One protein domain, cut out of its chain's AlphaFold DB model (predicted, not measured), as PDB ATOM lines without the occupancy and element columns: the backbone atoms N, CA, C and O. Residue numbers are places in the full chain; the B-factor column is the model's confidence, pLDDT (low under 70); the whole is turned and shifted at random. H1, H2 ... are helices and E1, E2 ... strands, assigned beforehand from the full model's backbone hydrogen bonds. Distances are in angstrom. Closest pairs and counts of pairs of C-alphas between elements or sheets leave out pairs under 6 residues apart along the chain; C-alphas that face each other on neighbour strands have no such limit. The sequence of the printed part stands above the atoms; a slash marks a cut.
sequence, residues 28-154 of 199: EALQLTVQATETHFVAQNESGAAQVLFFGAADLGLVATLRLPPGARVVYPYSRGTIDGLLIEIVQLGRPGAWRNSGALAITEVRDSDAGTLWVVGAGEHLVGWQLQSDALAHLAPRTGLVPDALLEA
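What this domain is: This is residues 28 to 154 of the 199 residues of an uncharacterized protein of Planctomycetes bacterium (UniProt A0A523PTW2). Two twisted sheets lie partly face to face as a sandwich, a six-stranded one and a four-stranded one, their strands crossed at 35 degrees. The short helix H1 bridges the two sheets, and after E10 the printed part returns to the four-stranded sheet, which the short helix H2 only grazes. The printed part has 127 residues, with ten named strands and two named helices in the order E1 to E7, H1, E8 to E10, H2; the class is mostly strand. The sheets run E5 E2 E1 E8 E9 E10 and E4 E3 E6 E7, both antiparallel. The whole is compact, with a radius of gyration of the C-alphas of 13.6 A and spans of 39 by 33 by 25 A.

How they stand to each other: E1, residues 30 to 36, and E2, residues 40 to 45, form a hairpin, with N 35 and O 42 2.8 A apart. The next hairpin, in the other sheet, is E3, residues 51 to 57, and E4, residues 61 to 68, with N 53 and O 66 2.8 A apart; E4 bends by 52 degrees at residue 64. E5, residues 73 to 77, is an edge strand beside E2, with N 76 and O 41 2.8 A apart. E6, residues 86 to 93, is the neighbour of E3, with N 54 and O 89 2.8 A apart, and forms a hairpin with E7, residues 99 to 106, with N 88 and O 105 2.8 A apart. H1, residues 107 to 111, is on the six-stranded sheet at a height of 6.0 A; its closest C-alphas to E1 are those of Arg 111 and Ala 36, 4.5 A apart. It only grazes the other sheet, with its residues 107 to 109. E8, residues 117 to 123, E9, residues 126 to 133, and E10, residues 136 to 139, form a meander, each strand the antiparallel neighbour of the one before. N 34 and O 118 of E1 and E8 are 2.9 A apart, N 121 and O 128 of E8 and E9 2.9 A, and N 133 and O 136 of E9 and E10 2.8 A, within hydrogen-bond range. Between the sheets, the closest C-alphas of E7 and E9, those of Ser 102 and Leu 127, are 4.4 A apart. H2, residues 149 to 153, comes closest to E7 at the C-alphas of Leu 152 and Trp 99, 6.2 A apart. In H1 and H2 every O i to N i+4 pair is within hydrogen-bond range.

Where its parts are: E1 begins at C-alpha 30, (124.213, 140.683, 76.549), and H2 ends at C-alpha 153, (126.872, 160.396, 63.515). From first to last C-alpha E6 measures 23.3 A, E9 22.0 A, E4 and E7 20.7 A each.

The domain as a whole: The C-alphas farthest apart are those of Arg 80 and Pro 96, 40.5 A. The printed part has no cut and no long link. Mean pLDDT of the printed part is 89.0; residues 94 to 97 and 150 to 154 are under 70.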
ATOM      1  N   GLU A  28     129.147 136.485  75.992       93.12
ATOM      2  CA  GLU A  28     128.885 137.695  75.222       93.12
ATOM      3  C   GLU A  28     128.316 138.804  76.108       93.12
ATOM      4  O   GLU A  28     127.649 138.569  77.123       93.12
ATOM      5  N   ALA A  29     128.552 140.050  75.698       92.12
ATOM      6  CA  ALA A  29     128.023 141.220  76.380       92.12
ATOM      7  C   ALA A  29     126.527 141.387  76.064       92.12
ATOM      8  O   ALA A  29     126.155 142.246  75.259       92.12
ATOM      9  N   LEU A  30     125.666 140.582  76.688       95.00
ATOM     10  CA  LEU A  30     124.213 140.683  76.549       95.00
ATOM     11  C   LEU A  30     123.729 142.062  77.023       95.00
ATOM     12  O   LEU A  30     124.030 142.493  78.135       95.00
ATOM     13  N   GLN A  31     123.013 142.773  76.157       95.38
ATOM     14  CA  GLN A  31     122.500 144.113  76.438       95.38
ATOM     15  C   GLN A  31     120.994 144.086  76.697       95.38
ATOM     16  O   GLN A  31     120.527 144.705  77.652       95.38
ATOM     17  N   LEU A  32     120.228 143.384  75.864       96.38
ATOM     18  CA  LEU A  32     118.769 143.378  75.932       96.38
ATOM     19  C   LEU A  32     118.226 142.010  75.523       96.38
ATOM     20  O   LEU A  32     118.701 141.421  74.555       96.38
ATOM     21  N   THR A  33     117.190 141.549  76.211       97.31
ATOM     22  CA  THR A  33     116.368 140.419  75.771       97.31
ATOM     23  C   THR A  33     115.001 140.953  75.365       97.31
ATOM     24  O   THR A  33     114.332 141.613  76.162       97.31
ATOM     25  N   VAL A  34     114.574 140.682  74.134       97.12
ATOM     26  CA  VAL A  34     113.244 141.042  73.628       97.12
ATOM     27  C   VAL A  34     112.458 139.771  73.356       97.12
ATOM     28  O   VAL A  34     112.991 138.825  72.792       97.12
ATOM     29  N   GLN A  35     111.188 139.746  73.745       96.62
ATOM     30  CA  GLN A  35     110.281 138.648  73.431       96.62
ATOM     31  C   GLN A  35     109.015 139.207  72.801       96.62
ATOM     32  O   GLN A  35     108.466 140.205  73.275       96.62
ATOM     33  N   ALA A  36     108.542 138.549  71.755       94.56
ATOM     34  CA  ALA A  36     107.302 138.895  71.088       94.56
ATOM     35  C   ALA A  36     106.443 137.641  70.931       94.56
ATOM     36  O   ALA A  36     106.929 136.584  70.547       94.56
ATOM     37  N   THR A  37     105.156 137.753  71.245       93.06
ATOM     38  CA  THR A  37     104.168 136.695  70.984       93.06
ATOM     39  C   THR A  37     103.065 137.224  70.081       93.06
ATOM     40  O   THR A  37     103.244 138.209  69.383       93.06
ATOM     41  N   GLU A  38     101.902 136.587  70.044       91.19
ATOM     42  CA  GLU A  38     100.750 137.157  69.342       91.19
ATOM     43  C   GLU A  38     100.102 138.329  70.093       91.19
ATOM     44  O   GLU A  38      99.264 139.021  69.520       91.19
ATOM     45  N   THR A  39     100.411 138.514  71.382       91.75
ATOM     46  CA  THR A  39      99.679 139.446  72.263       91.75
ATOM     47  C   THR A  39     100.559 140.224  73.236       91.75
ATOM     48  O   THR A  39     100.049 141.091  73.942       91.75
ATOM     49  N   HIS A  40     101.857 139.925  73.318       93.12
ATOM     50  CA  HIS A  40     102.765 140.601  74.242       93.12
ATOM     51  C   HIS A  40     104.073 140.973  73.578       93.12
ATOM     52  O   HIS A  40     104.620 140.240  72.755       93.12
ATOM     53  N   PHE A  41     104.584 142.117  74.003       94.00
ATOM     54  CA  PHE A  41     105.953 142.536  73.800       94.00
ATOM     55  C   PHE A  41     106.605 142.621  75.175       94.00
ATOM     56  O   PHE A  41     106.048 143.214  76.103       94.00
ATOM     57  N   VAL A  42     107.776 142.024  75.317       95.81
ATOM     58  CA  VAL A  42     108.582 142.082  76.532       95.81
ATOM     59  C   VAL A  42     109.959 142.579  76.148       95.81
ATOM     60  O   VAL A  42     110.539 142.088  75.187       95.81
ATOM     61  N   ALA A  43     110.498 143.514  76.921       96.56
ATOM     62  CA  ALA A  43     111.907 143.869  76.836       96.56
ATOM     63  C   ALA A  43     112.519 143.896  78.236       96.56
ATOM     64  O   ALA A  43     111.953 144.478  79.165       96.56
ATOM     65  N   GLN A  44     113.669 143.251  78.376       96.75
ATOM     66  CA  GLN A  44     114.453 143.167  79.598       96.75
ATOM     67  C   GLN A  44     115.830 143.759  79.328       96.75
ATOM     68  O   GLN A  44     116.554 143.267  78.465       96.75
ATOM     69  N   ASN A  45     116.190 144.809  80.063       95.88
ATOM     70  CA  ASN A  45     117.530 145.378  80.014       95.88
ATOM     71  C   ASN A  45     118.474 144.536  80.871       95.88
ATOM     72  O   ASN A  45     118.364 144.529  82.095       95.88
ATOM     73  N   GLU A  46     119.398 143.857  80.205       95.44
ATOM     74  CA  GLU A  46     120.414 142.995  80.814       95.44
ATOM     75  C   GLU A  46     121.712 143.770  81.095       95.44
ATOM     76  O   GLU A  46     122.593 143.312  81.820       95.44
ATOM     77  N   SER A  47     121.835 144.974  80.530       92.88
ATOM     78  CA  SER A  47     123.010 145.824  80.670       92.88
ATOM     79  C   SER A  47     123.002 146.640  81.968       92.88
ATOM     80  O   SER A  47     121.963 146.952  82.555       92.88
ATOM     81  N   GLY A  48     124.193 147.095  82.368       91.06
ATOM     82  CA  GLY A  48     124.361 148.096  83.425       91.06
ATOM     83  C   GLY A  48     124.037 149.537  82.994       91.06
ATOM     84  O   GLY A  48     124.132 150.446  83.816       91.06
ATOM     85  N   ALA A  49     123.676 149.766  81.727       90.06
ATOM     86  CA  ALA A  49     123.397 151.086  81.165       90.06
ATOM     87  C   ALA A  49     121.905 151.252  80.846       90.06
ATOM     88  O   ALA A  49     121.178 150.287  80.631       90.06
ATOM     89  N   ALA A  50     121.415 152.492  80.831       91.19
ATOM     90  CA  ALA A  50     120.063 152.746  80.346       91.19
ATOM     91  C   ALA A  50     120.020 152.590  78.820       91.19
ATOM     92  O   ALA A  50     120.945 153.015  78.125       91.19
ATOM     93  N   GLN A  51     118.920 152.041  78.319       93.38
ATOM     94  CA  GLN A  51     118.663 151.896  76.891       93.38
ATOM     95  C   GLN A  51     117.393 152.648  76.507       93.38
ATOM     96  O   GLN A  51     116.528 152.912  77.347       93.38
ATOM     97  N   VAL A  52     117.285 153.015  75.239       93.00
ATOM     98  CA  VAL A  52     116.096 153.623  74.654       93.00
ATOM     99  C   VAL A  52     115.645 152.744  73.500       93.00
ATOM    100  O   VAL A  52     116.418 152.453  72.593       93.00
ATOM    101  N   LEU A  53     114.392 152.309  73.560       95.44
ATOM    102  CA  LEU A  53     113.732 151.551  72.511       95.44
ATOM    103  C   LEU A  53     112.908 152.525  71.675       95.44
ATOM    104  O   LEU A  53     112.030 153.208  72.206       95.44
ATOM    105  N   PHE A  54     113.197 152.591  70.387       94.44
ATOM    106  CA  PHE A  54     112.452 153.350  69.397       94.44
ATOM    107  C   PHE A  54     111.527 152.387  68.663       94.44
ATOM    108  O   PHE A  54     111.973 151.348  68.190       94.44
ATOM    109  N   PHE A  55     110.246 152.723  68.573       94.12
ATOM    110  CA  PHE A  55     109.236 151.923  67.890       94.12
ATOM    111  C   PHE A  55     108.708 152.693  66.698       94.12
ATOM    112  O   PHE A  55     108.342 153.861  66.829       94.12
ATOM    113  N   GLY A  56     108.615 152.036  65.553       93.25
ATOM    114  CA  GLY A  56     108.142 152.667  64.335       93.25
ATOM    115  C   GLY A  56     107.473 151.695  63.387       93.25
ATOM    116  O   GLY A  56     107.362 150.508  63.675       93.25
ATOM    117  N   ALA A  57     107.044 152.212  62.247       90.12
ATOM    118  CA  ALA A  57     106.569 151.427  61.117       90.12
ATOM    119  C   ALA A  57     107.216 151.969  59.839       90.12
ATOM    120  O   ALA A  57     107.589 153.141  59.779       90.12
ATOM    121  N   ALA A  58     107.377 151.126  58.818       81.69
ATOM    122  CA  ALA A  58     108.076 151.518  57.591       81.69
ATOM    123  C   ALA A  58     107.404 152.697  56.856       81.69
ATOM    124  O   ALA A  58     108.078 153.478  56.192       81.69
ATOM    125  N   ASP A  59     106.085 152.828  56.981       84.38
ATOM    126  CA  ASP A  59     105.256 153.866  56.368       84.38
ATOM    127  C   ASP A  59     105.068 155.112  57.251       84.38
ATOM    128  O   ASP A  59     104.878 156.210  56.728       84.38
ATOM    129  N   LEU A  60     105.138 154.961  58.577       84.75
ATOM    130  CA  LEU A  60     104.904 156.045  59.543       84.75
ATOM    131  C   LEU A  60     106.189 156.624  60.155       84.75
ATOM    132  O   LEU A  60     106.146 157.684  60.777       84.75
ATOM    133  N   GLY A  61     107.326 155.948  59.995       87.19
ATOM    134  CA  GLY A  61     108.569 156.295  60.678       87.19
ATOM    135  C   GLY A  61     108.485 156.028  62.183       87.19
ATOM    136  O   GLY A  61     107.862 155.061  62.620       87.19
ATOM    137  N   LEU A  62     109.140 156.870  62.986       90.50
ATOM    138  CA  LEU A  62     109.139 156.767  64.446       90.50
ATOM    139  C   LEU A  62     107.761 157.113  65.031       90.50
ATOM    140  O   LEU A  62     107.258 158.217  64.838       90.50
ATOM    141  N   VAL A  63     107.194 156.200  65.817       90.31
ATOM    142  CA  VAL A  63     105.864 156.338  66.433       90.31
ATOM    143  C   VAL A  63     105.950 156.499  67.951       90.31
ATOM    144  O   VAL A  63     105.172 157.252  68.536       90.31
ATOM    145  N   ALA A  64     106.881 155.810  68.612       90.69
ATOM    146  CA  ALA A  64     107.009 155.866  70.065       90.69
ATOM    147  C   ALA A  64     108.442 155.619  70.541       90.69
ATOM    148  O   ALA A  64     109.262 155.024  69.847       90.69
ATOM    149  N   THR A  65     108.725 156.040  71.773       92.94
ATOM    150  CA  THR A  65     110.001 155.782  72.448       92.94
ATOM    151  C   THR A  65     109.766 155.301  73.869       92.94
ATOM    152  O   THR A  65     108.916 155.850  74.572       92.94
ATOM    153  N   LEU A  66     110.571 154.349  74.326       93.44
ATOM    154  CA  LEU A  66     110.562 153.860  75.696       93.44
ATOM    155  C   LEU A  66     111.980 153.849  76.261       93.44
ATOM    156  O   LEU A  66     112.860 153.167  75.745       93.44
ATOM    157  N   ARG A  67     112.197 154.556  77.371       94.00
ATOM    158  CA  ARG A  67     113.446 154.450  78.129       94.00
ATOM    159  C   ARG A  67     113.378 153.260  79.081       94.00
ATOM    160  O   ARG A  67     112.476 153.194  79.913       94.00
ATOM    161  N   LEU A  68     114.376 152.386  79.017       94.62
ATOM    162  CA  LEU A  68     114.501 151.194  79.844       94.62
ATOM    163  C   LEU A  68     115.738 151.308  80.761       94.62
ATOM    164  O   LEU A  68     116.874 151.208  80.284       94.62
ATOM    165  N   PRO A  69     115.558 151.567  82.072       94.12
ATOM    166  CA  PRO A  69     116.664 151.611  83.032       94.12
ATOM    167  C   PRO A  69     117.452 150.289  83.110       94.12
ATOM    168  O   PRO A  69     116.917 149.252  82.712       94.12
ATOM    169  N   PRO A  70     118.685 150.297  83.655       94.62
ATOM    170  CA  PRO A  70     119.446 149.071  83.912       94.62
ATOM    171  C   PRO A  70     118.633 148.053  84.721       94.62
ATOM    172  O   PRO A  70     118.007 148.423  85.717       94.62
ATOM    173  N   GLY A  71     118.622 146.788  84.294       93.81
ATOM    174  CA  GLY A  71     117.890 145.703  84.960       93.81
ATOM    175  C   GLY A  71     116.361 145.753  84.832       93.81
ATOM    176  O   GLY A  71     115.675 144.871  85.352       93.81
ATOM    177  N   ALA A  72     115.797 146.775  84.181       94.62
ATOM    178  CA  ALA A  72     114.352 146.944  84.104       94.62
ATOM    179  C   ALA A  72     113.702 145.980  83.103       94.62
ATOM    180  O   ALA A  72     114.235 145.730  82.020       94.62
ATOM    181  N   ARG A  73     112.492 145.533  83.456       94.81
ATOM    182  CA  ARG A  73     111.588 144.774  82.590       94.81
ATOM    183  C   ARG A  73     110.377 145.607  82.221       94.81
ATOM    184  O   ARG A  73     109.735 146.172  83.106       94.81
ATOM    185  N   VAL A  74     110.001 145.593  80.951       93.75
ATOM    186  CA  VAL A  74     108.690 146.058  80.496       93.75
ATOM    187  C   VAL A  74     107.917 144.898  79.887       93.75
ATOM    188  O   VAL A  74     108.484 144.053  79.198       93.75
ATOM    189  N   VAL A  75     106.614 144.871  80.147       93.94
ATOM    190  CA  VAL A  75     105.657 143.985  79.486       93.94
ATOM    191  C   VAL A  75     104.546 144.867  78.948       93.94
ATOM    192  O   VAL A  75     103.920 145.598  79.713       93.94
ATOM    193  N   TYR A  76     104.313 144.801  77.643       90.69
ATOM    194  CA  TYR A  76     103.266 145.554  76.975       90.69
ATOM    195  C   TYR A  76     102.298 144.591  76.277       90.69
ATOM    196  O   TYR A  76     102.708 143.900  75.339       90.69
ATOM    197  N   PRO A  77     101.038 144.501  76.735       90.94
ATOM    198  CA  PRO A  77     100.015 143.728  76.049       90.94
ATOM    199  C   PRO A  77      99.474 144.495  74.834       90.94
ATOM    200  O   PRO A  77      99.337 145.716  74.868       90.94
ATOM    201  N   TYR A  78      99.108 143.773  73.779       88.50
ATOM    202  CA  TYR A  78      98.474 144.320  72.581       88.50
ATOM    203  C   TYR A  78      97.480 143.332  71.958       88.50
ATOM    204  O   TYR A  78      97.423 142.152  72.309       88.50
ATOM    205  N   SER A  79      96.665 143.822  71.023       88.69
ATOM    206  CA  SER A  79      95.733 142.989  70.260       88.69
ATOM    207  C   SER A  79      96.451 142.216  69.153       88.69
ATOM    208  O   SER A  79      97.398 142.710  68.547       88.69
ATOM    209  N   ARG A  80      95.989 141.002  68.846       88.75
ATOM    210  CA  ARG A  80      96.582 140.190  67.773       88.75
ATOM    211  C   ARG A  80      96.658 140.986  66.462       88.75
ATOM    212  O   ARG A  80      95.683 141.623  66.074       88.75
ATOM    213  N   GLY A  81      97.815 140.934  65.805       87.50
ATOM    214  CA  GLY A  81      98.098 141.660  64.561       87.50
ATOM    215  C   GLY A  81      98.558 143.112  64.748       87.50
ATOM    216  O   GLY A  81      99.012 143.725  63.794       87.50
ATOM    217  N   THR A  82      98.520 143.675  65.966       87.81
ATOM    218  CA  THR A  82      98.987 145.056  66.211       87.81
ATOM    219  C   THR A  82     100.469 145.257  65.887       87.81
ATOM    220  O   THR A  82     100.859 146.356  65.512       87.81
ATOM    221  N   ILE A  83     101.296 144.218  66.030       89.50
ATOM    222  CA  ILE A  83     102.740 144.307  65.768       89.50
ATOM    223  C   ILE A  83     103.124 144.062  64.308       89.50
ATOM    224  O   ILE A  83     104.308 144.129  63.977       89.50
ATOM    225  N   ASP A  84     102.158 143.777  63.434       90.88
ATOM    226  CA  ASP A  84     102.442 143.517  62.028       90.88
ATOM    227  C   ASP A  84     102.952 144.804  61.362       90.88
ATOM    228  O   ASP A  84     102.276 145.830  61.343       90.88
ATOM    229  N   GLY A  85     104.186 144.759  60.855       88.44
ATOM    230  CA  GLY A  85     104.866 145.924  60.280       88.44
ATOM    231  C   GLY A  85     105.553 146.847  61.294       88.44
ATOM    232  O   GLY A  85     106.185 147.818  60.874       88.44
ATOM    233  N   LEU A  86     105.488 146.545  62.599       93.38
ATOM    234  CA  LEU A  86     106.226 147.305  63.606       93.38
ATOM    235  C   LEU A  86     107.710 146.932  63.631       93.38
ATOM    236  O   LEU A  86     108.109 145.763  63.595       93.38
ATOM    237  N   LEU A  87     108.520 147.973  63.759       95.50
ATOM    238  CA  LEU A  87     109.964 147.936  63.886       95.50
ATOM    239  C   LEU A  87     110.369 148.409  65.281       95.50
ATOM    240  O   LEU A  87     109.735 149.298  65.854       95.50
ATOM    241  N   ILE A  88     111.459 147.846  65.792       95.81
ATOM    242  CA  ILE A  88     112.140 148.304  66.996       95.81
ATOM    243  C   ILE A  88     113.600 148.616  66.685       95.81
ATOM    244  O   ILE A  88     114.302 147.801  66.101       95.81
ATOM    245  N   GLU A  89     114.076 149.777  67.109       95.00
ATOM    246  CA  GLU A  89     115.499 150.094  67.144       95.00
ATOM    247  C   GLU A  89     115.930 150.318  68.589       95.00
ATOM    248  O   GLU A  89     115.286 151.041  69.351       95.00
ATOM    249  N   ILE A  90     117.018 149.667  68.980       94.38
ATOM    250  CA  ILE A  90     117.578 149.760  70.319       94.38
ATOM    251  C   ILE A  90     118.762 150.698  70.249       94.38
ATOM    252  O   ILE A  90     119.664 150.504  69.438       94.38
ATOM    253  N   VAL A  91     118.764 151.694  71.126       92.00
ATOM    254  CA  VAL A  91     119.854 152.647  71.260       92.00
ATOM    255  C   VAL A  91     120.350 152.634  72.695       92.00
ATOM    256  O   VAL A  91     119.580 152.732  73.652       92.00
ATOM    257  N   GLN A  92     121.660 152.550  72.846       89.62
ATOM    258  CA  GLN A  92     122.331 152.580  74.132       89.62
ATOM    259  C   GLN A  92     123.413 153.647  74.115       89.62
ATOM    260  O   GLN A  92     124.201 153.733  73.175       89.62
ATOM    261  N   LEU A  93     123.490 154.431  75.189       77.25
ATOM    262  CA  LEU A  93     124.643 155.295  75.392       77.25
ATOM    263  C   LEU A  93     125.842 154.406  75.749       77.25
ATOM    264  O   LEU A  93     125.832 153.716  76.771       77.25
ATOM    265  N   GLY A  94     126.831 154.375  74.864       67.31
ATOM    266  CA  GLY A  94     128.083 153.652  75.032       67.31
ATOM    267  C   GLY A  94     129.066 154.415  75.921       67.31
ATOM    268  O   GLY A  94     128.705 154.988  76.951       67.31
ATOM    269  N   ARG A  95     130.348 154.410  75.538       64.00
ATOM    270  CA  ARG A  95     131.377 155.238  76.192       64.00
ATOM    271  C   ARG A  95     131.027 156.730  76.044       64.00
ATOM    272  O   ARG A  95     130.224 157.070  75.177       64.00
ATOM    273  N   PRO A  96     131.597 157.635  76.866       60.03
ATOM    274  CA  PRO A  96     131.275 159.058  76.788       60.03
ATOM    275  C   PRO A  96     131.389 159.585  75.353       60.03
ATOM    276  O   PRO A  96     132.475 159.589  74.781       60.03
ATOM    277  N   GLY A  97     130.255 160.015  74.796       60.09
ATOM    278  CA  GLY A  97     130.169 160.580  73.451       60.09
ATOM    279  C   GLY A  97     129.833 159.603  72.324       60.09
ATOM    280  O   GLY A  97     129.757 160.081  71.201       60.09
ATOM    281  N   ALA A  98     129.599 158.308  72.592       74.25
ATOM    282  CA  ALA A  98     129.241 157.332  71.558       74.25
ATOM    283  C   ALA A  98     127.881 156.657  71.785       74.25
ATOM    284  O   ALA A  98     127.642 156.092  72.855       74.25
ATOM    285  N   TRP A  99     126.986 156.706  70.792       81.19
ATOM    286  CA  TRP A  99     125.739 155.939  70.783       81.19
ATOM    287  C   TRP A  99     125.947 154.640  70.019       81.19
ATOM    288  O   TRP A  99     126.508 154.624  68.933       81.19
ATOM    289  N   ARG A 100     125.440 153.550  70.589       86.62
ATOM    290  CA  ARG A 100     125.389 152.242  69.942       86.62
ATOM    291  C   ARG A 100     123.956 151.974  69.547       86.62
ATOM    292  O   ARG A 100     123.066 152.166  70.381       86.62
ATOM    293  N   ASN A 101     123.730 151.501  68.331       89.06
ATOM    294  CA  ASN A 101     122.397 151.147  67.870       89.06
ATOM    295  C   ASN A 101     122.349 149.755  67.242       89.06
ATOM    296  O   ASN A 101     123.368 149.194  66.838       89.06
ATOM    297  N   SER A 102     121.143 149.200  67.184       91.69
ATOM    298  CA  SER A 102     120.880 147.925  66.515       91.69
ATOM    299  C   SER A 102     120.499 148.061  65.044       91.69
ATOM    300  O   SER A 102     120.383 147.047  64.366       91.69
ATOM    301  N   GLY A 103     120.203 149.277  64.575       91.19
ATOM    302  CA  GLY A 103     119.323 149.470  63.423       91.19
ATOM    303  C   GLY A 103     117.892 148.995  63.711       91.19
ATOM    304  O   GLY A 103     117.584 148.502  64.803       91.19
ATOM    305  N   ALA A 104     116.995 149.162  62.741       92.69
ATOM    306  CA  ALA A 104     115.593 148.795  62.909       92.69
ATOM    307  C   ALA A 104     115.376 147.291  62.676       92.69
ATOM    308  O   ALA A 104     115.657 146.770  61.599       92.69
ATOM    309  N   LEU A 105     114.830 146.599  63.667       95.06
ATOM    310  CA  LEU A 105     114.557 145.164  63.659       95.06
ATOM    311  C   LEU A 105     113.046 144.930  63.602       95.06
ATOM    312  O   LEU A 105     112.285 145.597  64.303       95.06
ATOM    313  N   ALA A 106     112.582 143.992  62.778       94.88
ATOM    314  CA  ALA A 106     111.154 143.701  62.683       94.88
ATOM    315  C   ALA A 106     110.679 142.864  63.876       94.88
ATOM    316  O   ALA A 106     111.182 141.769  64.120       94.88
ATOM    317  N   ILE A 107     109.663 143.348  64.594       94.69
ATOM    318  CA  ILE A 107     109.128 142.649  65.775       94.69
ATOM    319  C   ILE A 107     108.452 141.330  65.368       94.69
ATOM    320  O   ILE A 107     108.493 140.355  66.114       94.69
ATOM    321  N   THR A 108     107.873 141.270  64.167       95.06
ATOM    322  CA  THR A 108     107.283 140.039  63.622       95.06
ATOM    323  C   THR A 108     108.316 138.938  63.423       95.06
ATOM    324  O   THR A 108     108.020 137.791  63.715       95.06
ATOM    325  N   GLU A 109     109.537 139.270  62.999       95.31
ATOM    326  CA  GLU A 109     110.602 138.271  62.829       95.31
ATOM    327  C   GLU A 109     111.032 137.689  64.183       95.31
ATOM    328  O   GLU A 109     111.260 136.488  64.288       95.31
ATOM    329  N   VAL A 110     111.019 138.505  65.246       95.12
ATOM    330  CA  VAL A 110     111.236 138.028  66.621       95.12
ATOM    331  C   VAL A 110     110.110 137.106  67.074       95.12
ATOM    332  O   VAL A 110     110.391 136.072  67.670       95.12
ATOM    333  N   ARG A 111     108.847 137.472  66.812       94.69
ATOM    334  CA  ARG A 111     107.672 136.651  67.155       94.69
ATOM    335  C   ARG A 111     107.715 135.294  66.456       94.69
ATOM    336  O   ARG A 111     107.362 134.292  67.069       94.69
ATOM    337  N   ASP A 112     108.104 135.296  65.187       93.69
ATOM    338  CA  ASP A 112     108.055 134.126  64.311       93.69
ATOM    339  C   ASP A 112     109.312 133.238  64.448       93.69
ATOM    340  O   ASP A 112     109.402 132.199  63.793       93.69
ATOM    341  N   SER A 113     110.272 133.620  65.302       92.75
ATOM    342  CA  SER A 113     111.438 132.801  65.646       92.75
ATOM    343  C   SER A 113     111.042 131.621  66.540       92.75
ATOM    344  O   SER A 113     110.053 131.688  67.273       92.75
ATOM    345  N   ASP A 114     111.836 130.546  66.544       88.94
ATOM    346  CA  ASP A 114     111.502 129.306  67.269       88.94
ATOM    347  C   ASP A 114     111.281 129.546  68.774       88.94
ATOM    348  O   ASP A 114     110.512 128.846  69.434       88.94
ATOM    349  N   ALA A 115     111.961 130.556  69.322       88.12
ATOM    350  CA  ALA A 115     111.900 130.932  70.726       88.12
ATOM    351  C   ALA A 115     111.024 132.167  71.001       88.12
ATOM    352  O   ALA A 115     110.925 132.591  72.158       88.12
ATOM    353  N   GLY A 116     110.461 132.811  69.970       93.88
ATOM    354  CA  GLY A 116     109.776 134.103  70.100       93.88
ATOM    355  C   GLY A 116     110.654 135.189  70.741       93.88
ATOM    356  O   GLY A 116     110.141 136.097  71.400       93.88
ATOM    357  N   THR A 117     111.981 135.029  70.674       96.19
ATOM    358  CA  THR A 117     112.963 135.755  71.488       96.19
ATOM    359  C   THR A 117     114.118 136.254  70.628       96.19
ATOM    360  O   THR A 117     114.591 135.562  69.729       96.19
ATOM    361  N   LEU A 118     114.573 137.462  70.946       97.31
ATOM    362  CA  LEU A 118     115.728 138.135  70.381       97.31
ATOM    363  C   LEU A 118     116.697 138.473  71.516       97.31
ATOM    364  O   LEU A 118     116.348 139.200  72.450       97.31
ATOM    365  N   TRP A 119     117.926 137.987  71.407       97.56
ATOM    366  CA  TRP A 119     119.031 138.360  72.282       97.56
ATOM    367  C   TRP A 119     119.871 139.423  71.592       97.56
ATOM    368  O   TRP A 119     120.412 139.202  70.512       97.56
ATOM    369  N   VAL A 120     119.983 140.588  72.213       96.81
ATOM    370  CA  VAL A 120     120.755 141.709  71.687       96.81
ATOM    371  C   VAL A 120     122.081 141.747  72.419       96.81
ATOM    372  O   VAL A 120     122.129 142.013  73.622       96.81
ATOM    373  N   VAL A 121     123.164 141.493  71.696       95.25
ATOM    374  CA  VAL A 121     124.525 141.525  72.232       95.25
ATOM    375  C   VAL A 121     125.251 142.771  71.764       95.25
ATOM    376  O   VAL A 121     124.983 143.325  70.699       95.25
ATOM    377  N   GLY A 122     126.184 143.231  72.578       90.75
ATOM    378  CA  GLY A 122     127.031 144.343  72.215       90.75
ATOM    379  C   GLY A 122     128.254 143.892  71.418       90.75
ATOM    380  O   GLY A 122     129.090 143.200  71.983       90.75
ATOM    381  N   ALA A 123     128.429 144.384  70.186       85.62
ATOM    382  CA  ALA A 123     129.598 144.106  69.345       85.62
ATOM    383  C   ALA A 123     130.254 145.416  68.870       85.62
ATOM    384  O   ALA A 123     129.769 146.075  67.953       85.62
ATOM    385  N   GLY A 124     131.340 145.830  69.532       82.38
ATOM    386  CA  GLY A 124     131.985 147.121  69.255       82.38
ATOM    387  C   GLY A 124     131.013 148.298  69.430       82.38
ATOM    388  O   GLY A 124     130.304 148.372  70.438       82.38
ATOM    389  N   GLU A 125     130.942 149.174  68.428       78.94
ATOM    390  CA  GLU A 125     130.043 150.339  68.406       78.94
ATOM    391  C   GLU A 125     128.589 149.989  68.042       78.94
ATOM    392  O   GLU A 125     127.714 150.847  68.077       78.94
ATOM    393  N   HIS A 126     128.286 148.717  67.774       84.94
ATOM    394  CA  HIS A 126     126.949 148.276  67.382       84.94
ATOM    395  C   HIS A 126     126.295 147.380  68.434       84.94
ATOM    396  O   HIS A 126     126.943 146.811  69.329       84.94
ATOM    397  N   LEU A 127     124.976 147.262  68.311       91.12
ATOM    398  CA  LEU A 127     124.161 146.247  68.959       91.12
ATOM    399  C   LEU A 127     123.712 145.246  67.899       91.12
ATOM    400  O   LEU A 127     123.323 145.629  66.802       91.12
ATOM    401  N   VAL A 128     123.764 143.961  68.219       93.56
ATOM    402  CA  VAL A 128     123.502 142.900  67.247       93.56
ATOM    403  C   VAL A 128     122.437 141.968  67.787       93.56
ATOM    404  O   VAL A 128     122.569 141.440  68.889       93.56
ATOM    405  N   GLY A 129     121.373 141.791  67.007       95.50
ATOM    406  CA  GLY A 129     120.259 140.916  67.337       95.50
ATOM    407  C   GLY A 129     120.494 139.477  66.882       95.50
ATOM    408  O   GLY A 129     120.838 139.240  65.726       95.50
ATOM    409  N   TRP A 130     120.256 138.531  67.785       96.62
ATOM    410  CA  TRP A 130     120.316 137.091  67.552       96.62
ATOM    411  C   TRP A 130     118.989 136.429  67.887       96.62
ATOM    412  O   TRP A 130     118.401 136.722  68.925       96.62
ATOM    413  N   GLN A 131     118.551 135.495  67.055       95.50
ATOM    414  CA  GLN A 131     117.343 134.705  67.278       95.50
ATOM    415  C   GLN A 131     117.593 133.231  66.964       95.50
ATOM    416  O   GLN A 131     118.542 132.896  66.255       95.50
ATOM    417  N   LEU A 132     116.745 132.352  67.497       93.19
ATOM    418  CA  LEU A 132     116.786 130.929  67.177       93.19
ATOM    419  C   LEU A 132     115.900 130.656  65.957       93.19
ATOM    420  O   LEU A 132     114.730 131.041  65.944       93.19
ATOM    421  N   GLN A 133     116.464 130.007  64.946       90.69
ATOM    422  CA  GLN A 133     115.774 129.635  63.721       90.69
ATOM    423  C   GLN A 133     116.234 128.252  63.258       90.69
ATOM    424  O   GLN A 133     117.406 128.052  62.941       90.69
ATOM    425  N   SER A 134     115.297 127.307  63.191       87.25
ATOM    426  CA  SER A 134     115.568 125.896  62.891       87.25
ATOM    427  C   SER A 134     116.680 125.310  63.774       87.25
ATOM    428  O   SER A 134     117.628 124.717  63.264       87.25
ATOM    429  N   ASP A 135     116.582 125.531  65.091       83.25
ATOM    430  CA  ASP A 135     117.563 125.114  66.114       83.25
ATOM    431  C   ASP A 135     118.977 125.723  65.976       83.25
ATOM    432  O   ASP A 135     119.910 125.321  66.677       83.25
ATOM    433  N   ALA A 136     119.159 126.729  65.116       89.12
ATOM    434  CA  ALA A 136     120.419 127.448  64.950       89.12
ATOM    435  C   ALA A 136     120.277 128.927  65.324       89.12
ATOM    436  O   ALA A 136     119.223 129.536  65.147       89.12
ATOM    437  N   LEU A 137     121.354 129.529  65.830       93.88
ATOM    438  CA  LEU A 137     121.398 130.976  66.013       93.88
ATOM    439  C   LEU A 137     121.576 131.667  64.665       93.88
ATOM    440  O   LEU A 137     122.530 131.395  63.938       93.88
ATOM    441  N   ALA A 138     120.680 132.599  64.379       93.62
ATOM    442  CA  ALA A 138     120.731 133.452  63.209       93.62
ATOM    443  C   ALA A 138     120.754 134.920  63.635       93.62
ATOM    444  O   ALA A 138     120.104 135.321  64.605       93.62
ATOM    445  N   HIS A 139     121.493 135.728  62.880       92.69
ATOM    446  CA  HIS A 139     121.415 137.174  63.007       92.69
ATOM    447  C   HIS A 139     120.082 137.673  62.473       92.69
ATOM    448  O   HIS A 139     119.679 137.322  61.364       92.69
ATOM    449  N   LEU A 140     119.455 138.564  63.231       92.25
ATOM    450  CA  LEU A 140     118.359 139.358  62.712       92.25
ATOM    451  C   LEU A 140     118.948 140.570  61.984       92.25
ATOM    452  O   LEU A 140     119.518 141.463  62.613       92.25
ATOM    453  N   ALA A 141     118.858 140.564  60.655       88.88
ATOM    454  CA  ALA A 141     119.422 141.625  59.834       88.88
ATOM    455  C   ALA A 141     118.667 142.949  60.068       88.88
ATOM    456  O   ALA A 141     117.435 142.977  59.960       88.88
ATOM    457  N   PRO A 142     119.372 144.054  60.365       89.06
ATOM    458  CA  PRO A 142     118.727 145.345  60.505       89.06
ATOM    459  C   PRO A 142     118.228 145.869  59.160       89.06
ATOM    460  O   PRO A 142     118.855 145.705  58.111       89.06
ATOM    461  N   ARG A 143     117.087 146.545  59.216       85.56
ATOM    462  CA  ARG A 143     116.557 147.406  58.157       85.56
ATOM    463  C   ARG A 143     117.128 148.818  58.333       85.56
ATOM    464  O   ARG A 143     117.928 149.074  59.234       85.56
ATOM    465  N   THR A 144     116.686 149.759  57.500       76.62
ATOM    466  CA  THR A 144     117.010 151.184  57.669       76.62
ATOM    467  C   THR A 144     116.573 151.679  59.050       76.62
ATOM    468  O   THR A 144     115.438 151.424  59.455       76.62
ATOM    469  N   GLY A 145     117.473 152.362  59.765       73.25
ATOM    470  CA  GLY A 145     117.234 152.876  61.116       73.25
ATOM    471  C   GLY A 145     116.009 153.794  61.209       73.25
ATOM    472  O   GLY A 145     115.721 154.573  60.301       73.25
ATOM    473  N   LEU A 146     115.283 153.688  62.322       83.88
ATOM    474  CA  LEU A 146     114.228 154.614  62.738       83.88
ATOM    475  C   LEU A 146     114.815 155.932  63.257       83.88
ATOM    476  O   LEU A 146     114.143 156.967  63.239       83.88
ATOM    477  N   VAL A 147     116.046 155.887  63.761       82.00
ATOM    478  CA  VAL A 147     116.771 157.047  64.267       82.00
ATOM    479  C   VAL A 147     117.554 157.699  63.123       82.00
ATOM    480  O   VAL A 147     118.312 157.004  62.450       82.00
ATOM    481  N   PRO A 148     117.410 159.019  62.886       75.12
ATOM    482  CA  PRO A 148     118.162 159.698  61.837       75.12
ATOM    483  C   PRO A 148     119.670 159.561  62.042       75.12
ATOM    484  O   PRO A 148     120.160 159.817  63.145       75.12
ATOM    485  N   ASP A 149     120.403 159.278  60.962       72.94
ATOM    486  CA  ASP A 149     121.860 159.117  61.000       72.94
ATOM    487  C   ASP A 149     122.555 160.328  61.626       72.94
ATOM    488  O   ASP A 149     123.468 160.151  62.410       72.94
ATOM    489  N   ALA A 150     122.062 161.554  61.425       67.81
ATOM    490  CA  ALA A 150     122.626 162.750  62.062       67.81
ATOM    491  C   ALA A 150     122.645 162.691  63.607       67.81
ATOM    492  O   ALA A 150     123.502 163.308  64.242       67.81
ATOM    493  N   LEU A 151     121.711 161.959  64.225       67.19
ATOM    494  CA  LEU A 151     121.676 161.747  65.675       67.19
ATOM    495  C   LEU A 151     122.699 160.685  66.123       67.19
ATOM    496  O   LEU A 151     123.184 160.743  67.252       67.19
ATOM    497  N   LEU A 152     123.027 159.741  65.236       68.19
ATOM    498  CA  LEU A 152     123.987 158.656  65.450       68.19
ATOM    499  C   LEU A 152     125.426 159.100  65.110       68.19
ATOM    500  O   LEU A 152     126.357 158.881  65.882       68.19
ATOM    501  N   GLU A 153     125.613 159.824  64.009       61.38
ATOM    502  CA  GLU A 153     126.872 160.396  63.515       61.38
ATOM    503  C   GLU A 153     127.434 161.479  64.432       61.38
ATOM    504  O   GLU A 153     128.653 161.605  64.550       61.38
ATOM    505  N   ALA A 154     126.575 162.183  65.178       53.22
ATOM    506  CA  ALA A 154     127.004 163.046  66.279       53.22
ATOM    507  C   ALA A 154     127.782 162.282  67.379       53.22
ATOM    508  O   ALA A 154     128.289 162.906  68.311       53.22
TER     509      ALA A 154